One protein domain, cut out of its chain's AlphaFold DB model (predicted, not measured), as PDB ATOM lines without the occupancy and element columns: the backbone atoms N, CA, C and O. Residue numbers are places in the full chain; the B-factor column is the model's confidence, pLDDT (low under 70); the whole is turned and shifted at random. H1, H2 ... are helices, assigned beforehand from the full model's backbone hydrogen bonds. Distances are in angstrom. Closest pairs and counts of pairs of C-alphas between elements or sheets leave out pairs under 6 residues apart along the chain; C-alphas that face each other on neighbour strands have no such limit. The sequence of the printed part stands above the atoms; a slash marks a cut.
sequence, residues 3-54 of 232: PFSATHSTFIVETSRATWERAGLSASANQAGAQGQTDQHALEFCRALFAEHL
ATOM      1  N   PRO A   3      -9.452  28.100  23.405       84.25
ATOM      2  CA  PRO A   3      -9.459  28.562  24.793       84.25
ATOM      3  C   PRO A   3      -8.125  28.270  25.490       84.25
ATOM      4  O   PRO A   3      -7.524  27.217  25.276       84.25
ATOM      5  N   PHE A   4      -7.667  29.190  26.341       84.19
ATOM      6  CA  PHE A   4      -6.511  28.978  27.230       84.19
ATOM      7  C   PHE A   4      -6.836  29.234  28.709       84.19
ATOM      8  O   PHE A   4      -6.026  28.932  29.583       84.19
ATOM      9  N   SER A   5      -8.017  29.777  29.002       88.94
ATOM     10  CA  SER A   5      -8.566  29.886  30.352       88.94
ATOM     11  C   SER A   5     -10.085  29.713  30.315       88.94
ATOM     12  O   SER A   5     -10.679  29.613  29.241       88.94
ATOM     13  N   ALA A   6     -10.725  29.705  31.486       87.50
ATOM     14  CA  ALA A   6     -12.184  29.646  31.585       87.50
ATOM     15  C   ALA A   6     -12.889  30.862  30.952       87.50
ATOM     16  O   ALA A   6     -14.078  30.792  30.666       87.50
ATOM     17  N   THR A   7     -12.171  31.971  30.753       90.06
ATOM     18  CA  THR A   7     -12.740  33.253  30.316       90.06
ATOM     19  C   THR A   7     -12.069  33.830  29.070       90.06
ATOM     20  O   THR A   7     -12.499  34.871  28.594       90.06
ATOM     21  N   HIS A   8     -11.011  33.200  28.543       89.94
ATOM     22  CA  HIS A   8     -10.227  33.755  27.438       89.94
ATOM     23  C   HIS A   8      -9.828  32.704  26.402       89.94
ATOM     24  O   HIS A   8      -9.478  31.561  26.721       89.94
ATOM     25  N   SER A   9      -9.802  33.150  25.146       89.44
ATOM     26  CA  SER A   9      -9.348  32.375  23.997       89.44
ATOM     27  C   SER A   9      -8.302  33.126  23.184       89.44
ATOM     28  O   SER A   9      -8.291  34.352  23.134       89.44
ATOM     29  N   THR A  10      -7.432  32.378  22.511       89.19
ATOM     30  CA  THR A  10      -6.505  32.934  21.526       89.19
ATOM     31  C   THR A  10      -7.211  33.071  20.181       89.19
ATOM     32  O   THR A  10      -7.795  32.104  19.668       89.19
ATOM     33  N   PHE A  11      -7.112  34.259  19.589       90.06
ATOM     34  CA  PHE A  11      -7.615  34.582  18.259       90.06
ATOM     35  C   PHE A  11      -6.445  35.032  17.377       90.06
ATOM     36  O   PHE A  11      -5.844  36.076  17.618       90.06
ATOM     37  N   ILE A  12      -6.082  34.207  16.393       87.88
ATOM     38  CA  ILE A  12      -4.982  34.476  15.458       87.88
ATOM     39  C   ILE A  12      -5.601  34.808  14.107       87.88
ATOM     40  O   ILE A  12      -6.433  34.046  13.614       87.88
ATOM     41  N   VAL A  13      -5.174  35.924  13.521       89.25
ATOM     42  CA  VAL A  13      -5.559  36.339  12.172       89.25
ATOM     43  C   VAL A  13      -4.319  36.299  11.294       89.25
ATOM     44  O   VAL A  13      -3.296  36.892  11.629       89.25
ATOM     45  N   GLU A  14      -4.422  35.608  10.165       86.56
ATOM     46  CA  GLU A  14      -3.404  35.576   9.120       86.56
ATOM     47  C   GLU A  14      -4.030  35.991   7.789       86.56
ATOM     48  O   GLU A  14      -5.215  35.765   7.538       86.56
ATOM     49  N   THR A  15      -3.249  36.641   6.933       87.06
ATOM     50  CA  THR A  15      -3.697  37.017   5.593       87.06
ATOM     51  C   THR A  15      -2.503  37.212   4.666       87.06
ATOM     52  O   THR A  15      -1.364  37.337   5.119       87.06
ATOM     53  N   SER A  16      -2.748  37.231   3.357       85.25
ATOM     54  CA  SER A  16      -1.695  37.503   2.381       85.25
ATOM     55  C   SER A  16      -1.247  38.963   2.454       85.25
ATOM     56  O   SER A  16      -2.038  39.857   2.766       85.25
ATOM     57  N   ARG A  17       0.009  39.226   2.073       86.12
ATOM     58  CA  ARG A  17       0.554  40.591   1.997       86.12
ATOM     59  C   ARG A  17      -0.338  41.528   1.182       86.12
ATOM     60  O   ARG A  17      -0.636  42.633   1.616       86.12
ATOM     61  N   ALA A  18      -0.819  41.054   0.034       87.75
ATOM     62  CA  ALA A  18      -1.669  41.844  -0.845       87.75
ATOM     63  C   ALA A  18      -3.020  42.195  -0.193       87.75
ATOM     64  O   ALA A  18      -3.519  43.302  -0.376       87.75
ATOM     65  N   THR A  19      -3.626  41.279   0.570       89.69
ATOM     66  CA  THR A  19      -4.868  41.564   1.306       89.69
ATOM     67  C   THR A  19      -4.621  42.523   2.467       89.69
ATOM     68  O   THR A  19      -5.391  43.463   2.640       89.69
ATOM     69  N   TRP A  20      -3.530  42.335   3.212       90.56
ATOM     70  CA  TRP A  20      -3.123  43.220   4.304       90.56
ATOM     71  C   TRP A  20      -2.892  44.665   3.836       90.56
ATOM     72  O   TRP A  20      -3.395  45.604   4.450       90.56
ATOM     73  N   GLU A  21      -2.210  44.848   2.702       90.56
ATOM     74  CA  GLU A  21      -1.987  46.163   2.089       90.56
ATOM     75  C   GLU A  21      -3.295  46.790   1.585       90.56
ATOM     76  O   GLU A  21      -3.573  47.950   1.889       90.56
ATOM     77  N   ARG A  22      -4.142  46.030   0.873       90.94
ATOM     78  CA  ARG A  22      -5.446  46.529   0.393       90.94
ATOM     79  C   ARG A  22      -6.400  46.907   1.524       90.94
ATOM     80  O   ARG A  22      -7.225  47.795   1.338       90.94
ATOM     81  N   ALA A  23      -6.296  46.242   2.671       90.19
ATOM     82  CA  ALA A  23      -7.083  46.552   3.859       90.19
ATOM     83  C   ALA A  23      -6.595  47.814   4.600       90.19
ATOM     84  O   ALA A  23      -7.223  48.219   5.570       90.19
ATOM     85  N   GLY A  24      -5.481  48.431   4.179       89.00
ATOM     86  CA  GLY A  24      -4.911  49.619   4.828       89.00
ATOM     87  C   GLY A  24      -4.164  49.336   6.139       89.00
ATOM     88  O   GLY A  24      -3.636  50.256   6.759       89.00
ATOM     89  N   LEU A  25      -4.052  48.065   6.536       89.50
ATOM     90  CA  LEU A  25      -3.424  47.628   7.789       89.50
ATOM     91  C   LEU A  25      -1.899  47.828   7.801       89.50
ATOM     92  O   LEU A  25      -1.275  47.877   8.862       89.50
ATOM     93  N   SER A  26      -1.286  47.975   6.626       86.44
ATOM     94  CA  SER A  26       0.148  48.253   6.495       86.44
ATOM     95  C   SER A  26       0.552  49.643   6.982       86.44
ATOM     96  O   SER A  26       1.674  49.830   7.457       86.44
ATOM     97  N   ALA A  27      -0.360  50.614   6.917       80.88
ATOM     98  CA  ALA A  27      -0.094  51.978   7.348       80.88
ATOM     99  C   ALA A  27      -0.003  52.092   8.880       80.88
ATOM    100  O   ALA A  27       0.879  52.789   9.383       80.88
ATOM    101  N   SER A  28      -0.871  51.386   9.618       77.88
ATOM    102  CA  SER A  28      -0.888  51.393  11.089       77.88
ATOM    103  C   SER A  28       0.229  50.546  11.699       77.88
ATOM    104  O   SER A  28       0.811  50.934  12.713       77.88
ATOM    105  N   ALA A  29       0.606  49.444  11.044       74.62
ATOM    106  CA  ALA A  29       1.653  48.552  11.537       74.62
ATOM    107  C   ALA A  29       3.014  49.256  11.684       74.62
ATOM    108  O   ALA A  29       3.727  49.034  12.663       74.62
ATOM    109  N   ASN A  30       3.345  50.164  10.759       64.19
ATOM    110  CA  ASN A  30       4.574  50.963  10.808       64.19
ATOM    111  C   ASN A  30       4.554  52.049  11.903       64.19
ATOM    112  O   ASN A  30       5.600  52.606  12.230       64.19
ATOM    113  N   GLN A  31       3.381  52.356  12.466       64.69
ATOM    114  CA  GLN A  31       3.186  53.385  13.492       64.69
ATOM    115  C   GLN A  31       3.121  52.815  14.913       64.69
ATOM    116  O   GLN A  31       3.309  53.566  15.869       64.69
ATOM    117  N   ALA A  32       2.907  51.502  15.076       61.19
ATOM    118  CA  ALA A  32       2.945  50.800  16.362       61.19
ATOM    119  C   ALA A  32       4.395  50.680  16.894       61.19
ATOM    120  O   ALA A  32       4.953  49.590  17.072       61.19
ATOM    121  N   GLY A  33       5.044  51.824  17.105       57.25
ATOM    122  CA  GLY A  33       6.449  51.979  17.457       57.25
ATOM    123  C   GLY A  33       6.691  51.939  18.964       57.25
ATOM    124  O   GLY A  33       6.798  52.983  19.589       57.25
ATOM    125  N   ALA A  34       6.780  50.732  19.532       61.03
ATOM    126  CA  ALA A  34       7.531  50.361  20.750       61.03
ATOM    127  C   ALA A  34       7.149  48.936  21.194       61.03
ATOM    128  O   ALA A  34       6.034  48.478  20.934       61.03
ATOM    129  N   GLN A  35       8.044  48.218  21.881       61.75
ATOM    130  CA  GLN A  35       7.681  46.972  22.573       61.75
ATOM    131  C   GLN A  35       6.559  47.239  23.594       61.75
ATOM    132  O   GLN A  35       6.633  48.200  24.353       61.75
ATOM    133  N   GLY A  36       5.520  46.399  23.604       67.06
ATOM    134  CA  GLY A  36       4.390  46.487  24.539       67.06
ATOM    135  C   GLY A  36       3.155  47.226  24.010       67.06
ATOM    136  O   GLY A  36       2.123  47.211  24.673       67.06
ATOM    137  N   GLN A  37       3.219  47.846  22.828       77.19
ATOM    138  CA  GLN A  37       2.070  48.538  22.234       77.19
ATOM    139  C   GLN A  37       1.259  47.618  21.316       77.19
ATOM    140  O   GLN A  37       1.816  46.856  20.533       77.19
ATOM    141  N   THR A  38      -0.064  47.718  21.379       84.44
ATOM    142  CA  THR A  38      -0.983  47.049  20.445       84.44
ATOM    143  C   THR A  38      -1.295  47.981  19.276       84.44
ATOM    144  O   THR A  38      -1.535  49.170  19.493       84.44
ATOM    145  N   ASP A  39      -1.351  47.448  18.054       89.12
ATOM    146  CA  ASP A  39      -1.918  48.170  16.909       89.12
ATOM    147  C   ASP A  39      -3.448  48.253  17.061       89.12
ATOM    148  O   ASP A  39      -4.184  47.326  16.720       89.12
ATOM    149  N   GLN A  40      -3.922  49.366  17.628       88.44
ATOM    150  CA  GLN A  40      -5.346  49.584  17.906       88.44
ATOM    151  C   GLN A  40      -6.192  49.667  16.635       88.44
ATOM    152  O   GLN A  40      -7.344  49.238  16.635       88.44
ATOM    153  N   HIS A  41      -5.625  50.188  15.543       89.12
ATOM    154  CA  HIS A  41      -6.339  50.270  14.274       89.12
ATOM    155  C   HIS A  41      -6.598  48.870  13.714       89.12
ATOM    156  O   HIS A  41      -7.729  48.545  13.356       89.12
ATOM    157  N   ALA A  42      -5.572  48.015  13.715       90.75
ATOM    158  CA  ALA A  42      -5.717  46.626  13.302       90.75
ATOM    159  C   ALA A  42      -6.665  45.831  14.212       90.75
ATOM    160  O   ALA A  42      -7.452  45.025  13.719       90.75
ATOM    161  N   LEU A  43      -6.605  46.057  15.528       91.62
ATOM    162  CA  LEU A  43      -7.484  45.401  16.496       91.62
ATOM    163  C   LEU A  43      -8.960  45.716  16.212       91.62
ATOM    164  O   LEU A  43      -9.773  44.799  16.115       91.62
ATOM    165  N   GLU A  44      -9.291  46.996  16.031       91.56
ATOM    166  CA  GLU A  44     -10.659  47.434  15.752       91.56
ATOM    167  C   GLU A  44     -11.140  46.958  14.378       91.56
ATOM    168  O   GLU A  44     -12.267  46.478  14.248       91.56
ATOM    169  N   PHE A  45     -10.267  46.999  13.366       92.44
ATOM    170  CA  PHE A  45     -10.559  46.435  12.050       92.44
ATOM    171  C   PHE A  45     -10.924  44.946  12.145       92.44
ATOM    172  O   PHE A  45     -11.956  44.525  11.623       92.44
ATOM    173  N   CYS A  46     -10.113  44.146  12.846       93.38
ATOM    174  CA  CYS A  46     -10.378  42.722  13.041       93.38
ATOM    175  C   CYS A  46     -11.653  42.483  13.859       93.38
ATOM    176  O   CYS A  46     -12.422  41.583  13.528       93.38
ATOM    177  N   ARG A  47     -11.912  43.291  14.894       92.69
ATOM    178  CA  ARG A  47     -13.137  43.198  15.702       92.69
ATOM    179  C   ARG A  47     -14.379  43.406  14.839       92.69
ATOM    180  O   ARG A  47     -15.320  42.628  14.934       92.69
ATOM    181  N   ALA A  48     -14.363  44.423  13.978       92.88
ATOM    182  CA  ALA A  48     -15.459  44.700  13.058       92.88
ATOM    183  C   ALA A  48     -15.611  43.595  11.999       92.88
ATOM    184  O   ALA A  48     -16.721  43.123  11.762       92.88
ATOM    185  N   LEU A  49     -14.503  43.145  11.401       93.44
ATOM    186  CA  LEU A  49     -14.507  42.111  10.362       93.44
ATOM    187  C   LEU A  49     -15.044  40.764  10.866       93.44
ATOM    188  O   LEU A  49     -15.747  40.070  10.138       93.44
ATOM    189  N   PHE A  50     -14.713  40.393  12.103       94.19
ATOM    190  CA  PHE A  50     -15.074  39.102  12.687       94.19
ATOM    191  C   PHE A  50     -16.218  39.192  13.706       94.19
ATOM    192  O   PHE A  50     -16.415  38.246  14.459       94.19
ATOM    193  N   ALA A  51     -16.997  40.281  13.722       92.62
ATOM    194  CA  ALA A  51     -18.032  40.523  14.732       92.62
ATOM    195  C   ALA A  51     -19.030  39.359  14.887       92.62
ATOM    196  O   ALA A  51     -19.330  38.960  16.009       92.62
ATOM    197  N   GLU A  52     -19.478  38.767  13.774       91.38
ATOM    198  CA  GLU A  52     -20.377  37.600  13.778       91.38
ATOM    199  C   GLU A  52     -19.724  36.333  14.350       91.38
ATOM    200  O   GLU A  52     -20.410  35.485  14.899       91.38
ATOM    201  N   HIS A  53     -18.401  36.193  14.233       90.25
ATOM    202  CA  HIS A  53     -17.661  35.033  14.748       90.25
ATOM    203  C   HIS A  53     -17.228  35.211  16.208       90.25
ATOM    204  O   HIS A  53     -16.816  34.245  16.850       90.25
ATOM    205  N   LEU A  54     -17.245  36.451  16.699       90.00
ATOM    206  CA  LEU A  54     -16.902  36.814  18.070       90.00
ATOM    207  C   LEU A  54     -18.136  36.887  18.974       90.00
ATOM    208  O   LEU A  54     -17.975  37.132  20.163       90.00
TER     209      LEU A  54
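Overview. This is residues 3 to 54 of the 232 residues of the protein "Anthraniloyl-CoA monooxygenase" of Acidimicrobiaceae bacterium (UniProt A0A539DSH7). What does the model look like? It is a loose, open arrangement of three short helices, with the longest, H3, touching H2, H1 near H2 but apart from H3, and a long unnamed stretch, residues 3 to 16, leading into H1, of which residues 4 to 10 stick out from the rest. Residues 30 to 39 make a loop from H2 to H3. What is it built of? The printed part has 52 residues with three named helices, H1, H2 and H3 along the chain, and no named strand; the class is all helix, with 21 of the 52 residues in named elements. How large is it? It is loose, with a radius of gyration of the C-alphas of 12.7 A, and spans 35 by 27 by 17 A.

Arrangement. What does the longest helix touch? H3, residues 40 to 49, touches H2, residues 25 to 29; their closest C-alphas, those of Ala 42 and Leu 25, are 6.1 A apart. Where is the remaining helix? H1, residues 17 to 22, is close to H2 but not clearly touching it, the closest C-alphas, of Trp 20 and Ser 26, being 6.4 A apart. H1 and H3 are apart. Are the helix backbones well formed? In H1, H2 and H3 every O i to N i+4 pair is within hydrogen-bond range.

Along the chain. Where is H3? It runs 14.0 A from C-alpha 40 at (-5.346, 49.584, 17.906) to C-alpha 49 at (-14.507, 42.111, 10.362). Where are the shorter helices? H2 measures 6.4 A, and H1 measures 8.6 A from C-alpha 17 at (0.554, 40.591, 1.997).

Size, cuts and confidence. How far does it reach? The two C-alphas farthest apart, those of Ala 6 and Ala 18, are 36.2 A apart. Are there cuts or long links? The printed part has no cut; the link from H1 to H2 is tight, and that from H2 to H3 is short. Where is confidence low? Residues 30 to 36 have pLDDT under 70; the mean of the printed part is 84.9.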